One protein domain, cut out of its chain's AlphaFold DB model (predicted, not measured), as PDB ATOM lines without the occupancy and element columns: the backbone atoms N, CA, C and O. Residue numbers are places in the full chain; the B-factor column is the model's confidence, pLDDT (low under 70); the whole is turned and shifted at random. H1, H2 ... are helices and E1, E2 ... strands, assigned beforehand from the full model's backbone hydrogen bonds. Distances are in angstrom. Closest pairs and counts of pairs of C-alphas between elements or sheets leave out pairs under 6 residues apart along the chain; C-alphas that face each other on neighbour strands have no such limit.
ATOM      1  N   ALA A  19      51.181 -13.008 -34.157       59.10
ATOM      2  CA  ALA A  19      52.350 -12.362 -33.567       59.10
ATOM      3  C   ALA A  19      53.493 -12.175 -34.583       59.10
ATOM      4  O   ALA A  19      54.171 -11.146 -34.561       59.10
ATOM      5  N   PHE A  20      53.715 -13.146 -35.474       58.59
ATOM      6  CA  PHE A  20      54.727 -13.058 -36.526       58.59
ATOM      7  C   PHE A  20      54.350 -12.019 -37.588       58.59
ATOM      8  O   PHE A  20      55.175 -11.171 -37.919       58.59
ATOM      9  N   VAL A  21      53.094 -12.021 -38.046       57.81
ATOM     10  CA  VAL A  21      52.538 -11.014 -38.963       57.81
ATOM     11  C   VAL A  21      52.643  -9.620 -38.341       57.81
ATOM     12  O   VAL A  21      53.175  -8.711 -38.972       57.81
ATOM     13  N   GLY A  22      52.260  -9.468 -37.069       59.68
ATOM     14  CA  GLY A  22      52.392  -8.201 -36.346       59.68
ATOM     15  C   GLY A  22      53.845  -7.727 -36.204       59.68
ATOM     16  O   GLY A  22      54.114  -6.531 -36.309       59.68
ATOM     17  N   LYS A  23      54.810  -8.637 -36.009       59.08
ATOM     18  CA  LYS A  23      56.245  -8.293 -35.995       59.08
ATOM     19  C   LYS A  23      56.761  -7.889 -37.377       59.08
ATOM     20  O   LYS A  23      57.500  -6.911 -37.464       59.08
ATOM     21  N   ALA A  24      56.376  -8.607 -38.430       54.62
ATOM     22  CA  ALA A  24      56.775  -8.299 -39.801       54.62
ATOM     23  C   ALA A  24      56.249  -6.922 -40.234       54.62
ATOM     24  O   ALA A  24      57.027  -6.094 -40.706       54.62
ATOM     25  N   GLN A  25      54.973  -6.637 -39.957       60.66
ATOM     26  CA  GLN A  25      54.355  -5.342 -40.249       60.66
ATOM     27  C   GLN A  25      55.050  -4.199 -39.491       60.66
ATOM     28  O   GLN A  25      55.446  -3.213 -40.106       60.66
ATOM     29  N   ARG A  26      55.332  -4.371 -38.187       61.64
ATOM     30  CA  ARG A  26      56.097  -3.387 -37.389       61.64
ATOM     31  C   ARG A  26      57.524  -3.164 -37.895       61.64
ATOM     32  O   ARG A  26      58.064  -2.075 -37.717       61.64
ATOM     33  N   SER A  27      58.163  -4.190 -38.461       61.87
ATOM     34  CA  SER A  27      59.516  -4.076 -39.020       61.87
ATOM     35  C   SER A  27      59.515  -3.302 -40.335       61.87
ATOM     36  O   SER A  27      60.385  -2.461 -40.543       61.87
ATOM     37  N   GLN A  28      58.539  -3.571 -41.203       67.62
ATOM     38  CA  GLN A  28      58.394  -2.886 -42.485       67.62
ATOM     39  C   GLN A  28      58.038  -1.408 -42.288       67.62
ATOM     40  O   GLN A  28      58.646  -0.539 -42.903       67.62
ATOM     41  N   GLU A  29      57.125  -1.125 -41.363       71.73
ATOM     42  CA  GLU A  29      56.733   0.233 -40.983       71.73
ATOM     43  C   GLU A  29      57.890   1.025 -40.363       71.73
ATOM     44  O   GLU A  29      58.083   2.196 -40.683       71.73
ATOM     45  N   LYS A  30      58.721   0.382 -39.529       73.61
ATOM     46  CA  LYS A  30      59.915   1.024 -38.967       73.61
ATOM     47  C   LYS A  30      60.920   1.404 -40.056       73.61
ATOM     48  O   LYS A  30      61.487   2.487 -39.987       73.61
ATOM     49  N   ALA A  31      61.155   0.522 -41.027       77.40
ATOM     50  CA  ALA A  31      62.059   0.811 -42.139       77.40
ATOM     51  C   ALA A  31      61.521   1.958 -43.004       77.40
ATOM     52  O   ALA A  31      62.259   2.870 -43.349       77.40
ATOM     53  N   PHE A  32      60.219   1.947 -43.271       84.39
ATOM     54  CA  PHE A  32      59.545   2.982 -44.040       84.39
ATOM     55  C   PHE A  32      59.617   4.357 -43.354       84.39
ATOM     56  O   PHE A  32      60.089   5.320 -43.933       84.39
ATOM     57  N   LEU A  33      59.274   4.461 -42.070       90.49
ATOM     58  CA  LEU A  33      59.338   5.749 -41.369       90.49
ATOM     59  C   LEU A  33      60.770   6.225 -41.063       90.49
ATOM     60  O   LEU A  33      60.949   7.388 -40.709       90.49
ATOM     61  N   SER A  34      61.789   5.370 -41.211       90.81
ATOM     62  CA  SER A  34      63.189   5.743 -40.950       90.81
ATOM     63  C   SER A  34      63.796   6.702 -41.982       90.81
ATOM     64  O   SER A  34      64.816   7.336 -41.697       90.81
ATOM     65  N   ASP A  35      63.150   6.869 -43.141       93.73
ATOM     66  CA  ASP A  35      63.524   7.885 -44.131       93.73
ATOM     67  C   ASP A  35      63.287   9.316 -43.600       93.73
ATOM     68  O   ASP A  35      63.964  10.261 -44.014       93.73
ATOM     69  N   PHE A  36      62.381   9.480 -42.629       95.37
ATOM     70  CA  PHE A  36      62.140  10.738 -41.919       95.37
ATOM     71  C   PHE A  36      63.138  10.923 -40.772       95.37
ATOM     72  O   PHE A  36      62.827  10.747 -39.595       95.37
ATOM     73  N   ASN A  37      64.366  11.270 -41.143       94.66
ATOM     74  CA  ASN A  37      65.501  11.424 -40.237       94.66
ATOM     75  C   ASN A  37      66.077  12.851 -40.256       94.66
ATOM     76  O   ASN A  37      65.607  13.732 -40.979       94.66
ATOM     77  N   GLN A  38      67.136  13.068 -39.472       93.92
ATOM     78  CA  GLN A  38      67.784  14.372 -39.343       93.92
ATOM     79  C   GLN A  38      68.335  14.914 -40.672       93.92
ATOM     80  O   GLN A  38      68.235  16.109 -40.935       93.92
ATOM     81  N   THR A  39      68.840  14.049 -41.558       96.65
ATOM     82  CA  THR A  39      69.329  14.454 -42.885       96.65
ATOM     83  C   THR A  39      68.211  15.070 -43.731       96.65
ATOM     84  O   THR A  39      68.435  16.039 -44.460       96.65
ATOM     85  N   LEU A  40      66.986  14.542 -43.629       97.20
ATOM     86  CA  LEU A  40      65.828  15.113 -44.318       97.20
ATOM     87  C   LEU A  40      65.419  16.469 -43.721       97.20
ATOM     88  O   LEU A  40      65.094  17.387 -44.476       97.20
ATOM     89  N   ILE A  41      65.498  16.632 -42.397       96.93
ATOM     90  CA  ILE A  41      65.274  17.927 -41.730       96.93
ATOM     91  C   ILE A  41      66.281  18.976 -42.210       96.93
ATOM     92  O   ILE A  41      65.891  20.092 -42.554       96.93
ATOM     93  N   GLU A  42      67.563  18.624 -42.303       97.15
ATOM     94  CA  GLU A  42      68.607  19.519 -42.819       97.15
ATOM     95  C   GLU A  42      68.351  19.912 -44.279       97.15
ATOM     96  O   GLU A  42      68.496  21.083 -44.651       97.15
ATOM     97  N   LYS A  43      67.898  18.957 -45.100       97.66
ATOM     98  CA  LYS A  43      67.481  19.212 -46.482       97.66
ATOM     99  C   LYS A  43      66.320  20.206 -46.544       97.66
ATOM    100  O   LYS A  43      66.403  21.172 -47.302       97.66
ATOM    101  N   TYR A  44      65.280  20.022 -45.729       98.07
ATOM    102  CA  TYR A  44      64.161  20.967 -45.644       98.07
ATOM    103  C   TYR A  44      64.615  22.353 -45.183       98.07
ATOM    104  O   TYR A  44      64.239  23.356 -45.789       98.07
ATOM    105  N   ALA A  45      65.455  22.428 -44.149       97.30
ATOM    106  CA  ALA A  45      65.976  23.692 -43.636       97.30
ATOM    107  C   ALA A  45      66.803  24.445 -44.695       97.30
ATOM    108  O   ALA A  45      66.661  25.661 -44.839       97.30
ATOM    109  N   SER A  46      67.625  23.729 -45.467       97.35
ATOM    110  CA  SER A  46      68.387  24.287 -46.591       97.35
ATOM    111  C   SER A  46      67.469  24.822 -47.696       97.35
ATOM    112  O   SER A  46      67.635  25.956 -48.155       97.35
ATOM    113  N   GLU A  47      66.442  24.052 -48.065       97.43
ATOM    114  CA  GLU A  47      65.447  24.451 -49.061       97.43
ATOM    115  C   GLU A  47      64.703  25.722 -48.626       97.43
ATOM    116  O   GLU A  47      64.642  26.679 -49.395       97.43
ATOM    117  N   ILE A  48      64.238  25.790 -47.375       97.13
ATOM    118  CA  ILE A  48      63.573  26.971 -46.796       97.13
ATOM    119  C   ILE A  48      64.509  28.183 -46.762       97.13
ATOM    120  O   ILE A  48      64.106  29.293 -47.120       97.13
ATOM    121  N   LYS A  49      65.776  27.987 -46.381       96.24
ATOM    122  CA  LYS A  49      66.777  29.063 -46.346       96.24
ATOM    123  C   LYS A  49      67.081  29.626 -47.739       96.24
ATOM    124  O   LYS A  49      67.416  30.801 -47.848       96.24
ATOM    125  N   SER A  50      66.952  28.813 -48.789       96.96
ATOM    126  CA  SER A  50      67.151  29.239 -50.183       96.96
ATOM    127  C   SER A  50      65.974  30.037 -50.768       96.96
ATOM    128  O   SER A  50      66.121  30.677 -51.809       96.96
ATOM    129  N   MET A  51      64.807  30.015 -50.113       96.35
ATOM    130  CA  MET A  51      63.607  30.708 -50.578       96.35
ATOM    131  C   MET A  51      63.730  32.226 -50.440       96.35
ATOM    132  O   MET A  51      64.251  32.746 -49.453       96.35
ATOM    133  N   ASN A  52      63.166  32.949 -51.408       95.72
ATOM    134  CA  ASN A  52      62.969  34.387 -51.274       95.72
ATOM    135  C   ASN A  52      61.902  34.693 -50.193       95.72
ATOM    136  O   ASN A  52      61.151  33.818 -49.758       95.72
ATOM    137  N   ARG A  53      61.796  35.959 -49.771       92.47
ATOM    138  CA  ARG A  53      60.838  36.371 -48.730       92.47
ATOM    139  C   ARG A  53      59.377  36.089 -49.103       92.47
ATOM    140  O   ARG A  53      58.600  35.730 -48.228       92.47
ATOM    141  N   TYR A  54      58.994  36.269 -50.366       90.96
ATOM    142  CA  TYR A  54      57.622  36.027 -50.822       90.96
ATOM    143  C   TYR A  54      57.257  34.541 -50.709       90.96
ATOM    144  O   TYR A  54      56.224  34.217 -50.131       90.96
ATOM    145  N   ASP A  55      58.142  33.648 -51.156       93.28
ATOM    146  CA  ASP A  55      57.997  32.195 -51.024       93.28
ATOM    147  C   ASP A  55      57.874  31.777 -49.546       93.28
ATOM    148  O   ASP A  55      57.022  30.964 -49.198       93.28
ATOM    149  N   GLN A  56      58.676  32.356 -48.646       93.24
ATOM    150  CA  GLN A  56      58.567  32.053 -47.213       93.24
ATOM    151  C   GLN A  56      57.208  32.478 -46.640       93.24
ATOM    152  O   GLN A  56      56.573  31.698 -45.932       93.24
ATOM    153  N   LEU A  57      56.730  33.684 -46.972       90.99
ATOM    154  CA  LEU A  57      55.404  34.149 -46.545       90.99
ATOM    155  C   LEU A  57      54.282  33.281 -47.129       90.99
ATOM    156  O   LEU A  57      53.303  32.990 -46.443       90.99
ATOM    157  N   TYR A  58      54.444  32.839 -48.374       91.83
ATOM    158  CA  TYR A  58      53.526  31.942 -49.060       91.83
ATOM    159  C   TYR A  58      53.378  30.600 -48.338       91.83
ATOM    160  O   TYR A  58      52.260  30.212 -47.990       91.83
ATOM    161  N   TYR A  59      54.490  29.912 -48.060       94.88
ATOM    162  CA  TYR A  59      54.441  28.624 -47.367       94.88
ATOM    163  C   TYR A  59      53.993  28.796 -45.916       94.88
ATOM    164  O   TYR A  59      53.195  28.000 -45.437       94.88
ATOM    165  N   MET A  60      54.401  29.869 -45.238       92.92
ATOM    166  CA  MET A  60      53.917  30.177 -43.890       92.92
ATOM    167  C   MET A  60      52.390  30.367 -43.852       92.92
ATOM    168  O   MET A  60      51.739  29.884 -42.924       92.92
ATOM    169  N   ASN A  61      51.797  31.000 -44.873       89.84
ATOM    170  CA  ASN A  61      50.342  31.115 -44.995       89.84
ATOM    171  C   ASN A  61      49.670  29.739 -45.154       89.84
ATOM    172  O   ASN A  61      48.733  29.417 -44.425       89.84
ATOM    173  N   ILE A  62      50.189  28.904 -46.064       92.27
ATOM    174  CA  ILE A  62      49.692  27.536 -46.293       92.27
ATOM    175  C   ILE A  62      49.749  26.707 -45.007       92.27
ATOM    176  O   ILE A  62      48.766  26.073 -44.627       92.27
ATOM    177  N   LEU A  63      50.881  26.738 -44.308       95.14
ATOM    178  CA  LEU A  63      51.070  26.009 -43.057       95.14
ATOM    179  C   LEU A  63      50.111  26.493 -41.964       95.14
ATOM    180  O   LEU A  63      49.589  25.675 -41.211       95.14
ATOM    181  N   GLY A  64      49.827  27.796 -41.899       91.96
ATOM    182  CA  GLY A  64      48.817  28.342 -40.994       91.96
ATOM    183  C   GLY A  64      47.402  27.848 -41.316       91.96
ATOM    184  O   GLY A  64      46.659  27.463 -40.412       91.96
ATOM    185  N   GLN A  65      47.031  27.799 -42.598       89.77
ATOM    186  CA  GLN A  65      45.747  27.234 -43.034       89.77
ATOM    187  C   GLN A  65      45.641  25.740 -42.676       89.77
ATOM    188  O   GLN A  65      44.622  25.296 -42.142       89.77
ATOM    189  N   LEU A  66      46.712  24.972 -42.898       93.94
ATOM    190  CA  LEU A  66      46.803  23.561 -42.510       93.94
ATOM    191  C   LEU A  66      46.744  23.372 -40.989       93.94
ATOM    192  O   LEU A  66      46.144  22.405 -40.517       93.94
ATOM    193  N   ALA A  67      47.328  24.290 -40.214       93.41
ATOM    194  CA  ALA A  67      47.250  24.291 -38.755       93.41
ATOM    195  C   ALA A  67      45.803  24.453 -38.289       93.41
ATOM    196  O   ALA A  67      45.321  23.673 -37.464       93.41
ATOM    197  N   PHE A  68      45.080  25.414 -38.861       88.60
ATOM    198  CA  PHE A  68      43.668  25.601 -38.556       88.60
ATOM    199  C   PHE A  68      42.816  24.385 -38.940       88.60
ATOM    200  O   PHE A  68      42.058  23.885 -38.103       88.60
ATOM    201  N   TYR A  69      43.010  23.848 -40.149       89.70
ATOM    202  CA  TYR A  69      42.361  22.609 -40.586       89.70
ATOM    203  C   TYR A  69      42.612  21.461 -39.604       89.70
ATOM    204  O   TYR A  69      41.673  20.805 -39.162       89.70
ATOM    205  N   SER A  70      43.867  21.272 -39.193       92.66
ATOM    206  CA  SER A  70      44.282  20.188 -38.297       92.66
ATOM    207  C   SER A  70      43.614  20.272 -36.925       92.66
ATOM    208  O   SER A  70      43.180  19.246 -36.398       92.66
ATOM    209  N   ARG A  71      43.452  21.479 -36.359       88.96
ATOM    210  CA  ARG A  71      42.727  21.673 -35.086       88.96
ATOM    211  C   ARG A  71      41.282  21.186 -35.175       88.96
ATOM    212  O   ARG A  71      40.810  20.485 -34.280       88.96
ATOM    213  N   ILE A  72      40.597  21.522 -36.263       83.85
ATOM    214  CA  ILE A  72      39.207  21.120 -36.494       83.85
ATOM    215  C   ILE A  72      39.109  19.624 -36.795       83.85
ATOM    216  O   ILE A  72      38.278  18.924 -36.209       83.85
ATOM    217  N   TYR A  73      40.002  19.118 -37.646       89.49
ATOM    218  CA  TYR A  73      40.024  17.722 -38.064       89.49
ATOM    219  C   TYR A  73      40.190  16.779 -36.869       89.49
ATOM    220  O   TYR A  73      39.366  15.890 -36.645       89.49
ATOM    221  N   ARG A  74      41.200  17.038 -36.030       90.99
ATOM    222  CA  ARG A  74      41.505  16.236 -34.836       90.99
ATOM    223  C   ARG A  74      40.370  16.231 -33.814       90.99
ATOM    224  O   ARG A  74      40.193  15.243 -33.102       90.99
ATOM    225  N   LEU A  75      39.606  17.319 -33.732       85.39
ATOM    226  CA  LEU A  75      38.510  17.454 -32.778       85.39
ATOM    227  C   LEU A  75      37.226  16.758 -33.254       85.39
ATOM    228  O   LEU A  75      36.507  16.184 -32.434       85.39
ATOM    229  N   TRP A  76      36.891  16.823 -34.549       80.94
ATOM    230  CA  TRP A  76      35.547  16.450 -35.027       80.94
ATOM    231  C   TRP A  76      35.467  15.156 -35.823       80.94
ATOM    232  O   TRP A  76      34.388  14.534 -35.829       80.94
ATOM    233  N   ILE A  77      36.549  14.773 -36.500       86.63
ATOM    234  CA  ILE A  77      36.540  13.611 -37.384       86.63
ATOM    235  C   ILE A  77      36.645  12.336 -36.563       86.63
ATOM    236  O   ILE A  77      37.498  12.196 -35.690       86.63
ATOM    237  N   GLU A  78      35.715  11.426 -36.832       88.69
ATOM    238  CA  GLU A  78      35.719  10.086 -36.264       88.69
ATOM    239  C   GLU A  78      36.561   9.180 -37.154       88.69
ATOM    240  O   GLU A  78      36.428   9.202 -38.378       88.69
ATOM    241  N   GLN A  79      37.418   8.376 -36.535       91.78
ATOM    242  CA  GLN A  79      38.162   7.352 -37.244       91.78
ATOM    243  C   GLN A  79      37.187   6.307 -37.810       91.78
ATOM    244  O   GLN A  79      36.425   5.729 -37.032       91.78
ATOM    245  N   PRO A  80      37.224   5.996 -39.121       90.27
ATOM    246  CA  PRO A  80      36.257   5.083 -39.734       90.27
ATOM    247  C   PRO A  80      36.241   3.678 -39.117       90.27
ATOM    248  O   PRO A  80      35.184   3.058 -39.021       90.27
ATOM    249  N   SER A  81      37.395   3.181 -38.664       88.52
ATOM    250  CA  SER A  81      37.530   1.846 -38.071       88.52
ATOM    251  C   SER A  81      37.047   1.738 -36.619       88.52
ATOM    252  O   SER A  81      36.556   0.682 -36.226       88.52
ATOM    253  N   THR A  82      37.175   2.798 -35.812       90.31
ATOM    254  CA  THR A  82      36.898   2.759 -34.358       90.31
ATOM    255  C   THR A  82      35.736   3.653 -33.928       90.31
ATOM    256  O   THR A  82      35.269   3.544 -32.798       90.31
ATOM    257  N   SER A  83      35.266   4.546 -34.807       87.78
ATOM    258  CA  SER A  83      34.324   5.639 -34.507       87.78
ATOM    259  C   SER A  83      34.791   6.606 -33.404       87.78
ATOM    260  O   SER A  83      34.014   7.445 -32.946       87.78
ATOM    261  N   TYR A  84      36.052   6.519 -32.970       89.73
ATOM    262  CA  TYR A  84      36.622   7.415 -31.967       89.73
ATOM    263  C   TYR A  84      36.979   8.771 -32.594       89.73
ATOM    264  O   TYR A  84      37.408   8.836 -33.742       89.73
ATOM    265  N   SER A  85      36.801   9.857 -31.842       87.73
ATOM    266  CA  SER A  85      37.165  11.233 -32.226       87.73
ATOM    267  C   SER A  85      37.892  11.919 -31.067       87.73
ATOM    268  O   SER A  85      38.072  11.302 -30.023       87.73
ATOM    269  N   ASN A  86      38.269  13.194 -31.210       88.07
ATOM    270  CA  ASN A  86      39.002  13.959 -30.192       88.07
ATOM    271  C   ASN A  86      40.457  13.480 -29.991       88.07
ATOM    272  O   ASN A  86      40.888  13.129 -28.891       88.07
ATOM    273  N   PHE A  87      41.239  13.518 -31.071       91.46
ATOM    274  CA  PHE A  87      42.668  13.164 -31.133       91.46
ATOM    275  C   PHE A  87      43.583  14.295 -30.631       91.46
ATOM    276  O   PHE A  87      44.569  14.687 -31.267       91.46
ATOM    277  N   ILE A  88      43.207  14.891 -29.497       90.68
ATOM    278  CA  ILE A  88      43.961  15.976 -28.858       90.68
ATOM    279  C   ILE A  88      45.064  15.409 -27.968       90.68
ATOM    280  O   ILE A  88      46.181  15.914 -27.997       90.68
ATOM    281  N   TYR A  89      44.771  14.341 -27.230       88.72
ATOM    282  CA  TYR A  89      45.664  13.774 -26.211       88.72
ATOM    283  C   TYR A  89      46.502  12.599 -26.720       88.72
ATOM    284  O   TYR A  89      47.559  12.302 -26.179       88.72
ATOM    285  N   SER A  90      46.042  11.953 -27.788       91.01
ATOM    286  CA  SER A  90      46.729  10.858 -28.463       91.01
ATOM    287  C   SER A  90      46.417  10.896 -29.952       91.01
ATOM    288  O   SER A  90      45.338  11.335 -30.365       91.01
ATOM    289  N   PHE A  91      47.367  10.448 -30.767       94.00
ATOM    290  CA  PHE A  91      47.124  10.251 -32.187       94.00
ATOM    291  C   PHE A  91      46.442   8.901 -32.462       94.00
ATOM    292  O   PHE A  91      46.676   7.940 -31.720       94.00
ATOM    293  N   PRO A  92      45.626   8.804 -33.529       94.44
ATOM    294  CA  PRO A  92      45.035   7.541 -33.958       94.44
ATOM    295  C   PRO A  92      46.094   6.577 -34.492       94.44
ATOM    296  O   PRO A  92      47.051   6.985 -35.139       94.44
ATOM    297  N   ALA A  93      45.854   5.277 -34.327       92.63
ATOM    298  CA  ALA A  93      46.560   4.277 -35.119       92.63
ATOM    299  C   ALA A  93      46.071   4.352 -36.575       92.63
ATOM    300  O   ALA A  93      44.875   4.194 -36.822       92.63
ATOM    301  N   ILE A  94      46.984   4.582 -37.513       93.28
ATOM    302  CA  ILE A  94      46.705   4.708 -38.952       93.28
ATOM    303  C   ILE A  94      47.594   3.751 -39.747       93.28
ATOM    304  O   ILE A  94      48.497   3.151 -39.174       93.28
ATOM    305  N   ASN A  95      47.370   3.621 -41.055       92.65
ATOM    306  CA  ASN A  95      48.423   3.174 -41.967       92.65
ATOM    307  C   ASN A  95      49.043   4.407 -42.620       92.65
ATOM    308  O   ASN A  95      48.340   5.174 -43.272       92.65
ATOM    309  N   PHE A  96      50.346   4.620 -42.457       93.93
ATOM    310  CA  PHE A  96      50.976   5.806 -43.029       93.93
ATOM    311  C   PHE A  96      50.870   5.825 -44.567       93.93
ATOM    312  O   PHE A  96      51.124   4.819 -45.233       93.93
ATOM    313  N   SER A  97      50.517   6.977 -45.140       94.78
ATOM    314  CA  SER A  97      50.324   7.140 -46.586       94.78
ATOM    315  C   SER A  97      51.619   6.916 -47.376       94.78
ATOM    316  O   SER A  97      52.589   7.671 -47.263       94.78
ATOM    317  N   ASN A  98      51.606   5.896 -48.240       92.77
ATOM    318  CA  ASN A  98      52.698   5.583 -49.167       92.77
ATOM    319  C   ASN A  98      53.023   6.737 -50.118       92.77
ATOM    320  O   ASN A  98      54.192   6.955 -50.447       92.77
ATOM    321  N   ASP A  99      52.003   7.472 -50.550       92.85
ATOM    322  CA  ASP A  99      52.169   8.578 -51.484       92.85
ATOM    323  C   ASP A  99      52.813   9.775 -50.789       92.85
ATOM    324  O   ASP A  99      53.816  10.297 -51.281       92.85
ATOM    325  N   LEU A 100      52.342  10.129 -49.586       95.39
ATOM    326  CA  LEU A 100      52.966  11.195 -48.798       95.39
ATOM    327  C   LEU A 100      54.405  10.859 -48.435       95.39
ATOM    328  O   LEU A 100      55.267  11.724 -48.543       95.39
ATOM    329  N   HIS A 101      54.697   9.609 -48.078       95.11
ATOM    330  CA  HIS A 101      56.072   9.183 -47.847       95.11
ATOM    331  C   HIS A 101      56.967   9.449 -49.059       95.11
ATOM    332  O   HIS A 101      57.949  10.183 -48.958       95.11
ATOM    333  N   LYS A 102      56.618   8.891 -50.227       94.74
ATOM    334  CA  LYS A 102      57.425   9.016 -51.455       94.74
ATOM    335  C   LYS A 102      57.629  10.464 -51.887       94.74
ATOM    336  O   LYS A 102      58.662  10.776 -52.474       94.74
ATOM    337  N   ILE A 103      56.637  11.315 -51.656       96.63
ATOM    338  CA  ILE A 103      56.658  12.720 -52.057       96.63
ATOM    339  C   ILE A 103      57.468  13.542 -51.050       96.63
ATOM    340  O   ILE A 103      58.356  14.295 -51.445       96.63
ATOM    341  N   CYS A 104      57.230  13.366 -49.752       97.45
ATOM    342  CA  CYS A 104      57.845  14.208 -48.735       97.45
ATOM    343  C   CYS A 104      59.354  13.975 -48.592       97.45
ATOM    344  O   CYS A 104      60.091  14.938 -48.388       97.45
ATOM    345  N   ILE A 105      59.869  12.766 -48.825       96.53
ATOM    346  CA  ILE A 105      61.329  12.530 -48.841       96.53
ATOM    347  C   ILE A 105      62.063  13.316 -49.956       96.53
ATOM    348  O   ILE A 105      63.280  13.538 -49.896       96.53
ATOM    349  N   GLN A 106      61.344  13.784 -50.985       96.66
ATOM    350  CA  GLN A 106      61.938  14.504 -52.115       96.66
ATOM    351  C   GLN A 106      62.226  15.975 -51.814       96.66
ATOM    352  O   GLN A 106      63.208  16.493 -52.346       96.66
ATOM    353  N   GLY A 107      61.459  16.634 -50.944       96.95
ATOM    354  CA  GLY A 107      61.667  18.047 -50.619       96.95
ATOM    355  C   GLY A 107      60.500  18.671 -49.864       96.95
ATOM    356  O   GLY A 107      59.384  18.148 -49.871       96.95
ATOM    357  N   PHE A 108      60.774  19.797 -49.214       97.72
ATOM    358  CA  PHE A 108      59.816  20.515 -48.381       97.72
ATOM    359  C   PHE A 108      58.688  21.119 -49.222       97.72
ATOM    360  O   PHE A 108      57.520  20.873 -48.921       97.72
ATOM    361  N   LYS A 109      59.016  21.858 -50.296       96.98
ATOM    362  CA  LYS A 109      58.012  22.512 -51.156       96.98
ATOM    363  C   LYS A 109      57.021  21.496 -51.712       96.98
ATOM    364  O   LYS A 109      55.817  21.629 -51.521       96.98
ATOM    365  N   LEU A 110      57.550  20.419 -52.297       97.05
ATOM    366  CA  LEU A 110      56.744  19.359 -52.898       97.05
ATOM    367  C   LEU A 110      55.850  18.649 -51.867       97.05
ATOM    368  O   LEU A 110      54.694  18.351 -52.169       97.05
ATOM    369  N   CYS A 111      56.360  18.409 -50.653       98.09
ATOM    370  CA  CYS A 111      55.579  17.836 -49.557       98.09
ATOM    371  C   CYS A 111      54.382  18.725 -49.195       98.09
ATOM    372  O   CYS A 111      53.240  18.264 -49.201       98.09
ATOM    373  N   ILE A 112      54.637  20.008 -48.913       97.86
ATOM    374  CA  ILE A 112      53.607  20.945 -48.452       97.86
ATOM    375  C   ILE A 112      52.589  21.257 -49.550       97.86
ATOM    376  O   ILE A 112      51.393  21.260 -49.264       97.86
ATOM    377  N   ASP A 113      53.029  21.451 -50.796       96.86
ATOM    378  CA  ASP A 113      52.123  21.679 -51.929       96.86
ATOM    379  C   ASP A 113      51.189  20.480 -52.138       96.86
ATOM    380  O   ASP A 113      49.984  20.658 -52.301       96.86
ATOM    381  N   THR A 114      51.717  19.253 -52.057       96.78
ATOM    382  CA  THR A 114      50.907  18.031 -52.202       96.78
ATOM    383  C   THR A 114      49.856  17.923 -51.104       96.78
ATOM    384  O   THR A 114      48.683  17.694 -51.399       96.78
ATOM    385  N   ILE A 115      50.257  18.115 -49.842       96.96
ATOM    386  CA  ILE A 115      49.341  18.070 -48.693       96.96
ATOM    387  C   ILE A 115      48.250  19.136 -48.841       96.96
ATOM    388  O   ILE A 115      47.067  18.853 -48.642       96.96
ATOM    389  N   TRP A 116      48.638  20.363 -49.196       94.84
ATOM    390  CA  TRP A 116      47.709  21.483 -49.296       94.84
ATOM    391  C   TRP A 116      46.717  21.322 -50.447       94.84
ATOM    392  O   TRP A 116      45.520  21.487 -50.223       94.84
ATOM    393  N   GLU A 117      47.176  20.976 -51.653       93.63
ATOM    394  CA  GLU A 117      46.291  20.812 -52.814       93.63
ATOM    395  C   GLU A 117      45.278  19.687 -52.603       93.63
ATOM    396  O   GLU A 117      44.101  19.830 -52.945       93.63
ATOM    397  N   ASP A 118      45.707  18.583 -51.996       93.07
ATOM    398  CA  ASP A 118      44.850  17.436 -51.723       93.07
ATOM    399  C   ASP A 118      43.741  17.771 -50.703       93.07
ATOM    400  O   ASP A 118      42.547  17.582 -50.978       93.07
ATOM    401  N   ILE A 119      44.110  18.378 -49.568       90.69
ATOM    402  CA  ILE A 119      43.158  18.837 -48.543       90.69
ATOM    403  C   ILE A 119      42.231  19.919 -49.108       90.69
ATOM    404  O   ILE A 119      41.016  19.864 -48.889       90.69
ATOM    405  N   LYS A 120      42.770  20.879 -49.864       87.51
ATOM    406  CA  LYS A 120      41.995  21.966 -50.470       87.51
ATOM    407  C   LYS A 120      40.986  21.452 -51.484       87.51
ATOM    408  O   LYS A 120      39.837  21.886 -51.464       87.51
ATOM    409  N   LYS A 121      41.383  20.528 -52.359       88.45
ATOM    410  CA  LYS A 121      40.499  19.951 -53.380       88.45
ATOM    411  C   LYS A 121      39.301  19.236 -52.757       88.45
ATOM    412  O   LYS A 121      38.203  19.313 -53.303       88.45
ATOM    413  N   ARG A 122      39.496  18.553 -51.624       85.13
ATOM    414  CA  ARG A 122      38.403  17.899 -50.884       85.13
ATOM    415  C   ARG A 122      37.558  18.868 -50.067       85.13
ATOM    416  O   ARG A 122      36.361  18.651 -49.914       85.13
ATOM    417  N   ASN A 123      38.168  19.938 -49.568       79.22
ATOM    418  CA  ASN A 123      37.548  20.881 -48.647       79.22
ATOM    419  C   ASN A 123      37.520  22.296 -49.233       79.22
ATOM    420  O   ASN A 123      37.896  23.254 -48.563       79.22
ATOM    421  N   VAL A 124      37.082  22.438 -50.488       78.36
ATOM    422  CA  VAL A 124      37.120  23.728 -51.206       78.36
ATOM    423  C   VAL A 124      36.458  24.831 -50.386       78.36
ATOM    424  O   VAL A 124      37.025  25.910 -50.269       78.36
ATOM    425  N   PHE A 125      35.329  24.521 -49.739       71.04
ATOM    426  CA  PHE A 125      34.562  25.425 -48.879       71.04
ATOM    427  C   PHE A 125      35.350  25.999 -47.685       71.04
ATOM    428  O   PHE A 125      34.990  27.058 -47.185       71.04
ATOM    429  N   LEU A 126      36.419  25.331 -47.237       70.83
ATOM    430  CA  LEU A 126      37.295  25.817 -46.167       70.83
ATOM    431  C   LEU A 126      38.325  26.836 -46.677       70.83
ATOM    432  O   LEU A 126      38.770  27.690 -45.918       70.83
ATOM    433  N   PHE A 127      38.712  26.757 -47.950       72.02
ATOM    434  CA  PHE A 127      39.829  27.526 -48.512       72.02
ATOM    435  C   PHE A 127      39.411  28.363 -49.729       72.02
ATOM    436  O   PHE A 127      40.229  28.605 -50.626       72.02
ATOM    437  N   THR A 128      38.136  28.759 -49.820       65.60
ATOM    438  CA  THR A 128      37.655  29.538 -50.968       65.60
ATOM    439  C   THR A 128      38.268  30.934 -50.942       65.60
ATOM    440  O   THR A 128      38.438  31.542 -49.890       65.60
ATOM    441  N   SER A 129      38.554  31.486 -52.121       57.65
ATOM    442  CA  SER A 129      38.798  32.926 -52.264       57.65
ATOM    443  C   SER A 129      37.515  33.745 -52.141       57.65
ATOM    444  O   SER A 129      37.591  34.951 -51.942       57.65
ATOM    445  N   ASP A 130      36.350  33.105 -52.287       60.88
ATOM    446  CA  ASP A 130      35.060  33.773 -52.172       60.88
ATOM    447  C   ASP A 130      34.834  34.222 -50.728       60.88
ATOM    448  O   ASP A 130      34.779  33.426 -49.787       60.88
ATOM    449  N   ILE A 131      34.767  35.536 -50.570       58.27
ATOM    450  CA  ILE A 131      34.687  36.240 -49.300       58.27
ATOM    451  C   ILE A 131      33.231  36.171 -48.822       58.27
ATOM    452  O   ILE A 131      32.400  36.985 -49.212       58.27
ATOM    453  N   TYR A 132      32.917  35.176 -47.994       59.46
ATOM    454  CA  TYR A 132      31.691  35.154 -47.190       59.46
ATOM    455  C   TYR A 132      32.011  35.730 -45.811       59.46
ATOM    456  O   TYR A 132      33.034  35.355 -45.236       59.46
ATOM    457  N   ASP A 133      31.174  36.637 -45.293       56.28
ATOM    458  CA  ASP A 133      31.366  37.240 -43.961       56.28
ATOM    459  C   ASP A 133      31.469  36.163 -42.879       56.28
ATOM    460  O   ASP A 133      32.392  36.167 -42.069       56.28
ATOM    461  N   GLU A 134      30.572  35.178 -42.934       60.53
ATOM    462  CA  GLU A 134      30.522  34.056 -42.008       60.53
ATOM    463  C   GLU A 134      29.990  32.811 -42.733       60.53
ATOM    464  O   GLU A 134      28.983  32.874 -43.442       60.53
ATOM    465  N   PHE A 135      30.654  31.663 -42.559       62.89
ATOM    466  CA  PHE A 135      30.156  30.366 -43.028       62.89
ATOM    467  C   PHE A 135      29.937  29.426 -41.841       62.89
ATOM    468  O   PHE A 135      30.816  29.276 -40.994       62.89
ATOM    469  N   ILE A 136      28.771  28.781 -41.768       63.17
ATOM    470  CA  ILE A 136      28.464  27.816 -40.708       63.17
ATOM    471  C   ILE A 136      28.958  26.438 -41.136       63.17
ATOM    472  O   ILE A 136      28.378  25.823 -42.028       63.17
ATOM    473  N   ILE A 137      29.966  25.904 -40.448       63.57
ATOM    474  CA  ILE A 137      30.382  24.514 -40.642       63.57
ATOM    475  C   ILE A 137      29.529  23.617 -39.762       63.57
ATOM    476  O   ILE A 137      29.652  23.602 -38.531       63.57
ATOM    477  N   ARG A 138      28.679  22.811 -40.398       62.94
ATOM    478  CA  ARG A 138      27.914  21.782 -39.695       62.94
ATOM    479  C   ARG A 138      28.773  20.533 -39.550       62.94
ATOM    480  O   ARG A 138      29.273  19.991 -40.532       62.94
ATOM    481  N   LYS A 139      28.852  19.979 -38.336       64.12
ATOM    482  CA  LYS A 139      29.534  18.692 -38.072       64.12
ATOM    483  C   LYS A 139      29.091  17.574 -39.035       64.12
ATOM    484  O   LYS A 139      29.881  16.705 -39.384       64.12
ATOM    485  N   SER A 140      27.824  17.589 -39.455       64.84
ATOM    486  CA  SER A 140      27.248  16.629 -40.406       64.84
ATOM    487  C   SER A 140      27.777  16.758 -41.835       64.84
ATOM    488  O   SER A 140      27.726  15.778 -42.571       64.84
ATOM    489  N   GLU A 141      28.250  17.940 -42.236       62.71
ATOM    490  CA  GLU A 141      28.808  18.184 -43.571       62.71
ATOM    491  C   GLU A 141      30.252  17.700 -43.639       62.71
ATOM    492  O   GLU A 141      30.587  16.939 -44.538       62.71
ATOM    493  N   VAL A 142      31.063  18.012 -42.622       61.78
ATOM    494  CA  VAL A 142      32.465  17.559 -42.557       61.78
ATOM    495  C   VAL A 142      32.570  16.033 -42.426       61.78
ATOM    496  O   VAL A 142      33.516  15.419 -42.902       61.78
ATOM    497  N   ARG A 143      31.587  15.390 -41.780       61.22
ATOM    498  CA  ARG A 143      31.584  13.932 -41.564       61.22
ATOM    499  C   ARG A 143      31.144  13.113 -42.771       61.22
ATOM    500  O   ARG A 143      31.358  11.901 -42.780       61.22
ATOM    501  N   ARG A 144      30.497  13.711 -43.773       60.13
ATOM    502  CA  ARG A 144      30.073  12.954 -44.952       60.13
ATOM    503  C   ARG A 144      31.282  12.764 -45.869       60.13
ATOM    504  O   ARG A 144      31.747  13.728 -46.454       60.13
ATOM    505  N   LEU A 145      31.687  11.497 -46.037       66.20
ATOM    506  CA  LEU A 145      32.633  10.965 -47.042       66.20
ATOM    507  C   LEU A 145      34.106  10.780 -46.626       66.20
ATOM    508  O   LEU A 145      34.949  10.588 -47.500       66.20
ATOM    509  N   ILE A 146      34.440  10.730 -45.332       80.68
ATOM    510  CA  ILE A 146      35.801  10.333 -44.920       80.68
ATOM    511  C   ILE A 146      35.886   8.805 -44.831       80.68
ATOM    512  O   ILE A 146      35.371   8.190 -43.900       80.68
ATOM    513  N   HIS A 147      36.529   8.186 -45.821       87.85
ATOM    514  CA  HIS A 147      36.897   6.767 -45.800       87.85
ATOM    515  C   HIS A 147      38.276   6.561 -45.150       87.85
ATOM    516  O   HIS A 147      39.017   7.518 -44.929       87.85
ATOM    517  N   GLN A 148      38.630   5.307 -44.845       91.63
ATOM    518  CA  GLN A 148      39.846   4.979 -44.085       91.63
ATOM    519  C   GLN A 148      41.125   5.541 -44.720       91.63
ATOM    520  O   GLN A 148      41.919   6.147 -44.019       91.63
ATOM    521  N   GLU A 149      41.302   5.407 -46.036       91.34
ATOM    522  CA  GLU A 149      42.498   5.923 -46.725       91.34
ATOM    523  C   GLU A 149      42.625   7.451 -46.634       91.34
ATOM    524  O   GLU A 149      43.724   7.969 -46.477       91.34
ATOM    525  N   MET A 150      41.502   8.180 -46.679       92.01
ATOM    526  CA  MET A 150      41.494   9.638 -46.525       92.01
ATOM    527  C   MET A 150      41.864  10.042 -45.097       92.01
ATOM    528  O   MET A 150      42.635  10.977 -44.894       92.01
ATOM    529  N   PHE A 151      41.334   9.315 -44.110       93.68
ATOM    530  CA  PHE A 151      41.681   9.507 -42.706       93.68
ATOM    531  C   PHE A 151      43.171   9.254 -42.456       93.68
ATOM    532  O   PHE A 151      43.850  10.072 -41.840       93.68
ATOM    533  N   ASP A 152      43.676   8.139 -42.982       94.75
ATOM    534  CA  ASP A 152      45.077   7.739 -42.901       94.75
ATOM    535  C   ASP A 152      45.993   8.776 -43.573       94.75
ATOM    536  O   ASP A 152      47.029   9.144 -43.013       94.75
ATOM    537  N   HIS A 153      45.596   9.313 -44.730       94.98
ATOM    538  CA  HIS A 153      46.328  10.362 -45.439       94.98
ATOM    539  C   HIS A 153      46.411  11.672 -44.637       94.98
ATOM    540  O   HIS A 153      47.507  12.190 -44.414       94.98
ATOM    541  N   ASP A 154      45.278  12.192 -44.163       95.42
ATOM    542  CA  ASP A 154      45.236  13.463 -43.430       95.42
ATOM    543  C   ASP A 154      45.985  13.368 -42.097       95.42
ATOM    544  O   ASP A 154      46.751  14.270 -41.748       95.42
ATOM    545  N   PHE A 155      45.843  12.255 -41.372       96.51
ATOM    546  CA  PHE A 155      46.636  12.046 -40.167       96.51
ATOM    547  C   PHE A 155      48.118  11.852 -40.480       96.51
ATOM    548  O   PHE A 155      48.932  12.400 -39.744       96.51
ATOM    549  N   SER A 156      48.498  11.182 -41.573       96.65
ATOM    550  CA  SER A 156      49.907  11.111 -42.000       96.65
ATOM    551  C   SER A 156      50.500  12.510 -42.206       96.65
ATOM    552  O   SER A 156      51.607  12.782 -41.739       96.65
ATOM    553  N   ALA A 157      49.751  13.431 -42.821       97.71
ATOM    554  CA  ALA A 157      50.166  14.828 -42.946       97.71
ATOM    555  C   ALA A 157      50.302  15.520 -41.576       97.71
ATOM    556  O   ALA A 157      51.304  16.190 -41.327       97.71
ATOM    557  N   ILE A 158      49.351  15.318 -40.656       97.70
ATOM    558  CA  ILE A 158      49.418  15.856 -39.284       97.70
ATOM    559  C   ILE A 158      50.649  15.323 -38.533       97.70
ATOM    560  O   ILE A 158      51.354  16.101 -37.886       97.70
ATOM    561  N   TYR A 159      50.946  14.027 -38.654       97.03
ATOM    562  CA  TYR A 159      52.148  13.406 -38.094       97.03
ATOM    563  C   TYR A 159      53.420  14.073 -38.624       97.03
ATOM    564  O   TYR A 159      54.278  14.461 -37.830       97.03
ATOM    565  N   LEU A 160      53.527  14.274 -39.943       97.43
ATOM    566  CA  LEU A 160      54.680  14.941 -40.558       97.43
ATOM    567  C   LEU A 160      54.828  16.391 -40.100       97.43
ATOM    568  O   LEU A 160      55.931  16.823 -39.777       97.43
ATOM    569  N   MET A 161      53.730  17.135 -40.018       97.90
ATOM    570  CA  MET A 161      53.745  18.527 -39.566       97.90
ATOM    571  C   MET A 161      54.127  18.630 -38.084       97.90
ATOM    572  O   MET A 161      54.875  19.532 -37.698       97.90
ATOM    573  N   CYS A 162      53.689  17.679 -37.252       97.75
ATOM    574  CA  CYS A 162      54.142  17.585 -35.867       97.75
ATOM    575  C   CYS A 162      55.635  17.242 -35.784       97.75
ATOM    576  O   CYS A 162      56.369  17.881 -35.032       97.75
ATOM    577  N   TRP A 163      56.107  16.301 -36.601       97.21
ATOM    578  CA  TRP A 163      57.521  15.940 -36.685       97.21
ATOM    579  C   TRP A 163      58.407  17.121 -37.092       97.21
ATOM    580  O   TRP A 163      59.378  17.421 -36.399       97.21
ATOM    581  N   MET A 164      58.022  17.868 -38.129       97.31
ATOM    582  CA  MET A 164      58.685  19.116 -38.530       97.31
ATOM    583  C   MET A 164      58.680  20.164 -37.404       97.31
ATOM    584  O   MET A 164      59.665  20.874 -37.202       97.31
ATOM    585  N   THR A 165      57.581  20.250 -36.651       96.83
ATOM    586  CA  THR A 165      57.451  21.167 -35.510       96.83
ATOM    587  C   THR A 165      58.392  20.783 -34.369       96.83
ATOM    588  O   THR A 165      59.051  21.656 -33.807       96.83
ATOM    589  N   MET A 166      58.486  19.496 -34.019       95.84
ATOM    590  CA  MET A 166      59.383  19.051 -32.945       95.84
ATOM    591  C   MET A 166      60.857  19.152 -33.341       95.84
ATOM    592  O   MET A 166      61.673  19.520 -32.503       95.84
ATOM    593  N   ASN A 167      61.171  18.964 -34.622       96.72
ATOM    594  CA  ASN A 167      62.498  19.220 -35.191       96.72
ATOM    595  C   ASN A 167      62.792  20.717 -35.425       96.72
ATOM    596  O   ASN A 167      63.788  21.070 -36.051       96.72
ATOM    597  N   SER A 168      61.937  21.615 -34.920       95.91
ATOM    598  CA  SER A 168      62.147  23.067 -34.914       95.91
ATOM    599  C   SER A 168      62.393  23.687 -36.299       95.91
ATOM    600  O   SER A 168      63.193  24.616 -36.435       95.91
ATOM    601  N   ILE A 169      61.696  23.215 -37.343       96.17
ATOM    602  CA  ILE A 169      61.779  23.840 -38.672       96.17
ATOM    603  C   ILE A 169      61.291  25.294 -38.589       96.17
ATOM    604  O   ILE A 169      60.133  25.557 -38.272       96.17
ATOM    605  N   SER A 170      62.169  26.241 -38.929       95.03
ATOM    606  CA  SER A 170      61.996  27.679 -38.665       95.03
ATOM    607  C   SER A 170      60.703  28.294 -39.209       95.03
ATOM    608  O   SER A 170      60.108  29.147 -38.560       95.03
ATOM    609  N   ILE A 171      60.212  27.845 -40.367       95.30
ATOM    610  CA  ILE A 171      58.969  28.372 -40.953       95.30
ATOM    611  C   ILE A 171      57.717  28.049 -40.109       95.30
ATOM    612  O   ILE A 171      56.696  28.719 -40.243       95.30
ATOM    613  N   MET A 172      57.801  27.059 -39.211       95.53
ATOM    614  CA  MET A 172      56.734  26.682 -38.275       95.53
ATOM    615  C   MET A 172      56.738  27.522 -36.987       95.53
ATOM    616  O   MET A 172      55.828  27.386 -36.168       95.53
ATOM    617  N   GLU A 173      57.753  28.367 -36.766       94.94
ATOM    618  CA  GLU A 173      57.955  29.071 -35.494       94.94
ATOM    619  C   GLU A 173      56.801  30.032 -35.175       94.94
ATOM    620  O   GLU A 173      56.342  30.086 -34.037       94.94
ATOM    621  N   LYS A 174      56.311  30.779 -36.171       93.08
ATOM    622  CA  LYS A 174      55.292  31.828 -35.993       93.08
ATOM    623  C   LYS A 174      54.187  31.699 -37.027       93.08
ATOM    624  O   LYS A 174      53.979  32.585 -37.854       93.08
ATOM    625  N   LEU A 175      53.501  30.560 -37.006       93.66
ATOM    626  CA  LEU A 175      52.364  30.347 -37.896       93.66
ATOM    627  C   LEU A 175      51.267  31.401 -37.651       93.66
ATOM    628  O   LEU A 175      51.089  31.848 -36.514       93.66
ATOM    629  N   PRO A 176      50.543  31.821 -38.702       89.83
ATOM    630  CA  PRO A 176      49.373  32.673 -38.563       89.83
ATOM    631  C   PRO A 176      48.136  31.867 -38.130       89.83
ATOM    632  O   PRO A 176      48.137  30.634 -38.139       89.83
ATOM    633  N   TYR A 177      47.049  32.580 -37.820       85.60
ATOM    634  CA  TYR A 177      45.707  32.033 -37.548       85.60
ATOM    635  C   TYR A 177      45.564  31.291 -36.221       85.60
ATOM    636  O   TYR A 177      44.686  30.444 -36.070       85.60
ATOM    637  N   CYS A 178      46.417  31.580 -35.249       81.10
ATOM    638  CA  CYS A 178      46.486  30.819 -34.000       81.10
ATOM    639  C   CYS A 178      45.417  31.248 -32.998       81.10
ATOM    640  O   CYS A 178      44.836  30.405 -32.318       81.10
ATOM    641  N   ASP A 179      45.083  32.539 -33.001       77.01
ATOM    642  CA  ASP A 179      44.039  33.112 -32.146       77.01
ATOM    643  C   ASP A 179      42.632  32.900 -32.706       77.01
ATOM    644  O   ASP A 179      41.652  33.284 -32.067       77.01
ATOM    645  N   ILE A 180      42.514  32.279 -33.887       71.68
ATOM    646  CA  ILE A 180      41.224  31.829 -34.406       71.68
ATOM    647  C   ILE A 180      40.770  30.660 -33.530       71.68
ATOM    648  O   ILE A 180      41.028  29.483 -33.813       71.68
ATOM    649  N   GLN A 181      40.132  31.023 -32.419       60.82
ATOM    650  CA  GLN A 181      39.407  30.117 -31.551       60.82
ATOM    651  C   GLN A 181      38.220  29.545 -32.334       60.82
ATOM    652  O   GLN A 181      37.607  30.263 -33.129       60.82
ATOM    653  N   PRO A 182      37.864  28.266 -32.126       54.10
ATOM    654  CA  PRO A 182      36.591  27.760 -32.613       54.10
ATOM    655  C   PRO A 182      35.484  28.649 -32.040       54.10
ATOM    656  O   PRO A 182      35.372  28.797 -30.822       54.10
ATOM    657  N   ILE A 183      34.724  29.298 -32.922       50.47
ATOM    658  CA  ILE A 183      33.759  30.320 -32.521       50.47
ATOM    659  C   ILE A 183      32.735  29.710 -31.550       50.47
ATOM    660  O   ILE A 183      32.251  28.596 -31.756       50.47
ATOM    661  N   PHE A 184      32.513  30.435 -30.448       46.28
ATOM    662  CA  PHE A 184      31.833  30.016 -29.225       46.28
ATOM    663  C   PHE A 184      30.554  29.209 -29.472       46.28
ATOM    664  O   PHE A 184      29.612  29.685 -30.099       46.28
ATOM    665  N   THR A 185      30.465  28.034 -28.847       42.15
ATOM    666  CA  THR A 185      29.164  27.500 -28.438       42.15
ATOM    667  C   THR A 185      28.717  28.270 -27.195       42.15
ATOM    668  O   THR A 185      29.445  28.220 -26.197       42.15
ATOM    669  N   PRO A 199      22.861  20.159 -33.307       53.80
ATOM    670  CA  PRO A 199      24.239  19.958 -33.733       53.80
ATOM    671  C   PRO A 199      25.023  21.255 -33.505       53.80
ATOM    672  O   PRO A 199      24.526  22.330 -33.822       53.80
ATOM    673  N   LYS A 200      26.236  21.150 -32.949       54.87
ATOM    674  CA  LYS A 200      27.122  22.303 -32.747       54.87
ATOM    675  C   LYS A 200      27.409  22.961 -34.101       54.87
ATOM    676  O   LYS A 200      27.910  22.289 -35.006       54.87
ATOM    677  N   GLU A 201      27.049  24.232 -34.225       55.87
ATOM    678  CA  GLU A 201      27.337  25.094 -35.370       55.87
ATOM    679  C   GLU A 201      28.585  25.917 -35.041       55.87
ATOM    680  O   GLU A 201      28.706  26.428 -33.930       55.87
ATOM    681  N   TYR A 202      29.523  26.004 -35.983       60.88
ATOM    682  CA  TYR A 202      30.742  26.794 -35.822       60.88
ATOM    683  C   TYR A 202      30.834  27.804 -36.951       60.88
ATOM    684  O   TYR A 202      30.648  27.444 -38.113       60.88
ATOM    685  N   ILE A 203      31.141  29.048 -36.601       60.61
ATOM    686  CA  ILE A 203      31.384  30.109 -37.573       60.61
ATOM    687  C   ILE A 203      32.826  29.962 -38.087       60.61
ATOM    688  O   ILE A 203      33.764  29.775 -37.309       60.61
ATOM    689  N   TRP A 204      32.992  29.989 -39.406       64.83
ATOM    690  CA  TRP A 204      34.268  29.881 -40.109       64.83
ATOM    691  C   TRP A 204      34.619  31.235 -40.733       64.83
ATOM    692  O   TRP A 204      33.925  31.664 -41.661       64.83
ATOM    693  N   PRO A 205      35.675  31.921 -40.254       64.97
ATOM    694  CA  PRO A 205      36.048  33.238 -40.754       64.97
ATOM    695  C   PRO A 205      36.848  33.102 -42.056       64.97
ATOM    696  O   PRO A 205      38.061  33.312 -42.092       64.97
ATOM    697  N   ASN A 206      36.163  32.725 -43.137       67.57
ATOM    698  CA  ASN A 206      36.782  32.412 -44.427       67.57
ATOM    699  C   ASN A 206      37.647  33.562 -44.961       67.57
ATOM    700  O   ASN A 206      38.745  33.343 -45.462       67.57
ATOM    701  N   GLN A 207      37.184  34.803 -44.782       68.10
ATOM    702  CA  GLN A 207      37.906  35.997 -45.230       68.10
ATOM    703  C   GLN A 207      39.308  36.097 -44.618       68.10
ATOM    704  O   GLN A 207      40.248  36.496 -45.301       68.10
ATOM    705  N   LEU A 208      39.460  35.707 -43.346       70.85
ATOM    706  CA  LEU A 208      40.753  35.728 -42.663       70.85
ATOM    707  C   LEU A 208      41.701  34.672 -43.232       70.85
ATOM    708  O   LEU A 208      42.902  34.895 -43.252       70.85
ATOM    709  N   LEU A 209      41.166  33.546 -43.704       76.25
ATOM    710  CA  LEU A 209      41.929  32.413 -44.234       76.25
ATOM    711  C   LEU A 209      42.130  32.470 -45.745       76.25
ATOM    712  O   LEU A 209      42.805  31.595 -46.293       76.25
ATOM    713  N   ALA A 210      41.570  33.481 -46.418       74.78
ATOM    714  CA  ALA A 210      41.817  33.716 -47.828       74.78
ATOM    715  C   ALA A 210      43.331  33.685 -48.080       74.78
ATOM    716  O   ALA A 210      44.128  34.121 -47.253       74.78
ATOM    717  N   ARG A 211      43.762  33.118 -49.208       74.20
ATOM    718  CA  ARG A 211      45.194  33.080 -49.548       74.20
ATOM    719  C   ARG A 211      45.667  34.392 -50.164       74.20
ATOM    720  O   ARG A 211      46.804  34.795 -49.945       74.20
ATOM    721  N   ASN A 212      44.787  35.007 -50.947       75.60
ATOM    722  CA  ASN A 212      45.073  36.145 -51.791       75.60
ATOM    723  C   ASN A 212      43.904  37.129 -51.717       75.60
ATOM    724  O   ASN A 212      42.787  36.772 -52.092       75.60
ATOM    725  N   LEU A 213      44.174  38.360 -51.291       68.27
ATOM    726  CA  LEU A 213      43.234  39.472 -51.411       68.27
ATOM    727  C   LEU A 213      43.771  40.474 -52.421       68.27
ATOM    728  O   LEU A 213      44.938  40.864 -52.374       68.27
ATOM    729  N   THR A 214      42.912  40.901 -53.336       71.41
ATOM    730  CA  THR A 214      43.261  41.930 -54.312       71.41
ATOM    731  C   THR A 214      42.839  43.283 -53.759       71.41
ATOM    732  O   THR A 214      41.650  43.540 -53.589       71.41
ATOM    733  N   PHE A 215      43.802  44.161 -53.496       67.55
ATOM    734  CA  PHE A 215      43.550  45.536 -53.076       67.55
ATOM    735  C   PHE A 215      44.124  46.484 -54.128       67.55
ATOM    736  O   PHE A 215      45.301  46.391 -54.473       67.55
ATOM    737  N   ASN A 216      43.292  47.361 -54.695       77.17
ATOM    738  CA  ASN A 216      43.682  48.295 -55.764       77.17
ATOM    739  C   ASN A 216      44.438  47.629 -56.936       77.17
ATOM    740  O   ASN A 216      45.436  48.150 -57.425       77.17
ATOM    741  N   GLY A 217      43.996  46.439 -57.358       79.91
ATOM    742  CA  GLY A 217      44.628  45.678 -58.443       79.91
ATOM    743  C   GLY A 217      45.935  44.968 -58.068       79.91
ATOM    744  O   GLY A 217      46.478  44.239 -58.895       79.91
ATOM    745  N   THR A 218      46.424  45.123 -56.835       78.83
ATOM    746  CA  THR A 218      47.610  44.419 -56.333       78.83
ATOM    747  C   THR A 218      47.188  43.208 -55.510       78.83
ATOM    748  O   THR A 218      46.334  43.306 -54.628       78.83
ATOM    749  N   LEU A 219      47.773  42.048 -55.808       76.63
ATOM    750  CA  LEU A 219      47.522  40.806 -55.084       76.63
ATOM    751  C   LEU A 219      48.378  40.756 -53.815       76.63
ATOM    752  O   LEU A 219      49.608  40.774 -53.894       76.63
ATOM    753  N   HIS A 220      47.740  40.645 -52.655       71.08
ATOM    754  CA  HIS A 220      48.404  40.522 -51.362       71.08
ATOM    755  C   HIS A 220      48.177  39.133 -50.767       71.08
ATOM    756  O   HIS A 220      47.053  38.632 -50.772       71.08
ATOM    757  N   ILE A 221      49.239  38.535 -50.215       75.48
ATOM    758  CA  ILE A 221      49.114  37.353 -49.357       75.48
ATOM    759  C   ILE A 221      48.561  37.824 -48.017       75.48
ATOM    760  O   ILE A 221      49.195  38.617 -47.319       75.48
ATOM    761  N   THR A 222      47.386  37.331 -47.659       74.09
ATOM    762  CA  THR A 222      46.787  37.541 -46.342       74.09
ATOM    763  C   THR A 222      47.463  36.649 -45.321       74.09
ATOM    764  O   THR A 222      47.639  35.453 -45.538       74.09
ATOM    765  N   LEU A 223      47.871  37.256 -44.213       76.10
ATOM    766  CA  LEU A 223      48.385  36.569 -43.040       76.10
ATOM    767  C   LEU A 223      47.515  37.017 -41.872       76.10
ATOM    768  O   LEU A 223      47.338  38.216 -41.656       76.10
ATOM    769  N   GLY A 224      46.936  36.057 -41.159       73.49
ATOM    770  CA  GLY A 224      46.208  36.327 -39.923       73.49
ATOM    771  C   GLY A 224      47.141  36.771 -38.800       73.49
ATOM    772  O   GLY A 224      48.332  37.005 -39.011       73.49
ATOM    773  N   SER A 225      46.615  36.848 -37.577       78.78
ATOM    774  CA  SER A 225      47.456  37.119 -36.411       78.78
ATOM    775  C   SER A 225      48.528  36.037 -36.266       78.78
ATOM    776  O   SER A 225      48.240  34.838 -36.353       78.78
ATOM    777  N   PHE A 226      49.775  36.475 -36.093       82.64
ATOM    778  CA  PHE A 226      50.894  35.586 -35.810       82.64
ATOM    779  C   PHE A 226      50.885  35.183 -34.350       82.64
ATOM    780  O   PHE A 226      50.636  36.009 -33.470       82.64
ATOM    781  N   ASP A 227      51.267  33.937 -34.096       81.91
ATOM    782  CA  ASP A 227      51.609  33.540 -32.743       81.91
ATOM    783  C   ASP A 227      52.868  34.285 -32.267       81.91
ATOM    784  O   ASP A 227      53.894  34.342 -32.954       81.91
ATOM    785  N   THR A 228      52.788  34.889 -31.084       84.06
ATOM    786  CA  THR A 228      53.919  35.578 -30.453       84.06
ATOM    787  C   THR A 228      54.898  34.608 -29.799       84.06
ATOM    788  O   THR A 228      56.052  34.967 -29.565       84.06
ATOM    789  N   GLU A 229      54.439  33.403 -29.469       88.76
ATOM    790  CA  GLU A 229      55.199  32.369 -28.786       88.76
ATOM    791  C   GLU A 229      55.740  31.337 -29.791       88.76
ATOM    792  O   GLU A 229      54.964  30.694 -30.508       88.76
ATOM    793  N   PRO A 230      57.071  31.134 -29.838       92.12
ATOM    794  CA  PRO A 230      57.691  30.209 -30.775       92.12
ATOM    795  C   PRO A 230      57.073  28.809 -30.734       92.12
ATOM    796  O   PRO A 230      57.028  28.149 -29.694       92.12
ATOM    797  N   PHE A 231      56.633  28.337 -31.897       93.31
ATOM    798  CA  PHE A 231      56.047  27.020 -32.149       93.31
ATOM    799  C   PHE A 231      54.755  26.705 -31.387       93.31
ATOM    800  O   PHE A 231      54.236  25.603 -31.569       93.31
ATOM    801  N   ARG A 232      54.196  27.609 -30.566       91.50
ATOM    802  CA  ARG A 232      52.992  27.312 -29.767       91.50
ATOM    803  C   ARG A 232      51.850  26.834 -30.653       91.50
ATOM    804  O   ARG A 232      51.301  25.756 -30.438       91.50
ATOM    805  N   CYS A 233      51.552  27.608 -31.684       93.23
ATOM    806  CA  CYS A 233      50.481  27.311 -32.617       93.23
ATOM    807  C   CYS A 233      50.697  26.032 -33.420       93.23
ATOM    808  O   CYS A 233      49.770  25.241 -33.597       93.23
ATOM    809  N   ALA A 234      51.923  25.804 -33.889       95.73
ATOM    810  CA  ALA A 234      52.272  24.586 -34.604       95.73
ATOM    811  C   ALA A 234      52.102  23.360 -33.689       95.73
ATOM    812  O   ALA A 234      51.436  22.393 -34.062       95.73
ATOM    813  N   LYS A 235      52.588  23.439 -32.442       94.03
ATOM    814  CA  LYS A 235      52.442  22.380 -31.432       94.03
ATOM    815  C   LYS A 235      50.981  22.108 -31.099       94.03
ATOM    816  O   LYS A 235      50.565  20.956 -31.151       94.03
ATOM    817  N   SER A 236      50.184  23.137 -30.816       91.42
ATOM    818  CA  SER A 236      48.765  22.963 -30.480       91.42
ATOM    819  C   SER A 236      47.938  22.427 -31.651       91.42
ATOM    820  O   SER A 236      46.915  21.779 -31.439       91.42
ATOM    821  N   SER A 237      48.361  22.703 -32.887       94.48
ATOM    822  CA  SER A 237      47.622  22.324 -34.093       94.48
ATOM    823  C   SER A 237      47.980  20.937 -34.597       94.48
ATOM    824  O   SER A 237      47.081  20.150 -34.902       94.48
ATOM    825  N   PHE A 238      49.270  20.613 -34.637       96.48
ATOM    826  CA  PHE A 238      49.752  19.371 -35.231       96.48
ATOM    827  C   PHE A 238      50.064  18.302 -34.199       96.48
ATOM    828  O   PHE A 238      49.826  17.139 -34.480       96.48
ATOM    829  N   CYS A 239      50.545  18.665 -33.010       95.64
ATOM    830  CA  CYS A 239      50.987  17.703 -32.006       95.64
ATOM    831  C   CYS A 239      49.933  17.440 -30.931       95.64
ATOM    832  O   CYS A 239      49.011  18.230 -30.700       95.64
ATOM    833  N   VAL A 240      50.059  16.298 -30.261       93.24
ATOM    834  CA  VAL A 240      49.220  15.964 -29.109       93.24
ATOM    835  C   VAL A 240      49.556  16.840 -27.904       93.24
ATOM    836  O   VAL A 240      50.678  17.325 -27.751       93.24
ATOM    837  N   ASN A 241      48.579  17.014 -27.021       89.69
ATOM    838  CA  ASN A 241      48.766  17.639 -25.722       89.69
ATOM    839  C   ASN A 241      48.892  16.560 -24.640       89.69
ATOM    840  O   ASN A 241      47.978  16.364 -23.842       89.69
ATOM    841  N   SER A 242      50.023  15.852 -24.623       86.40
ATOM    842  CA  SER A 242      50.253  14.757 -23.670       86.40
ATOM    843  C   SER A 242      50.346  15.214 -22.209       86.40
ATOM    844  O   SER A 242      50.347  14.376 -21.319       86.40
TER     845      SER A 242
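Overview. This is residues 19 to 185 and 199 to 242 of the 374 residues of the protein "EGF-like domain-containing protein" of Onchocerca volvulus (UniProt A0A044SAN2). A compact body of helices has H3 and H7 in its core, H5 and H4 over one side of them, H9 over the other, and H2 across one end. Residues 19 to 28 of H1 stick out as an arm; the small hairpin E3-E4 is at the far end of the longest axis, and the short strand pair E1-E2 is on the side away from H2. The printed part has 211 residues, in order H1 H2 H3 H4 H5 E1 H6 H7 E2 H8 E3 E4 H9, mostly helix, with two antiparallel two-stranded sheets. The radius of gyration of the C-alphas is 17.5 A and the spans are 63 by 46 by 29 A.

Arrangement. H1, residues 19 to 33, touches no helix. H2, residues 38 to 50, touches the hub H5, residues 108 to 122, with residues 44 to 48 alone, about perpendicular at 86 degrees; the closest C-alphas, Tyr 44 and Phe 108, are 5.2 A apart. H3, residues 53 to 76, touches H5 at a steep tilt of 48 degrees, with C-alphas 62 and 116 closest at 7.0 A. H4, residues 98 to 104, touches H5, C-alphas 104 and 111 closest at 4.4 A. E1, residues 135 to 138, is antiparallel to E2, residues 201 to 204, with N 137 and O 202 at 2.9 A. H6, residues 139 to 142, and H8, residues 206 to 209, are near H3. H7, residues 148 to 166, only just touches H4, with 3 pairs of C-alphas within 8 A, the closest Leu 100 and Ala 157 at 7.4 A. E3, residues 212 to 215, and E4, residues 218 to 221, form an antiparallel hairpin, with N 213 and O 220 at 2.9 A. H9, residues 232 to 238, touches H7 at a shallow tilt of 26 degrees, opposite ways, C-alphas 238 and 162 closest at 4.8 A, and H3, C-alphas 237 and 71 closest at 5.0 A. Helix packing is mostly crossed, but only just. Every O i to N i+4 pair is within hydrogen-bond range in H1, H2, H3, H4, H5, H7 and H9; H6 and H8 are too short for one, and their single O i to N i+3 pair is within range in H8 but not in H6.

Along the chain. H1 begins at C-alpha 19 (52.350, -12.362, -33.567) and is 20.9 A long. H2 measures 18.4 A, H3 35.0 A, H5 21.7 A and H7 26.5 A. H9 ends at C-alpha 238 (49.752, 19.371, -35.231).

Size, cuts and confidence. The two farthest C-alphas, Phe 20 and Asn 216, are 65.2 A apart. Residues 186 to 198 are not printed; C-alphas 185 and 199 are 10.4 A apart across this cut. The links H3 to H4 and H5 to E1 are long. Mean pLDDT of the printed part is 83.9, with 44 residues under 70, among them 19 to 28, 128 to 145 and 199 to 207.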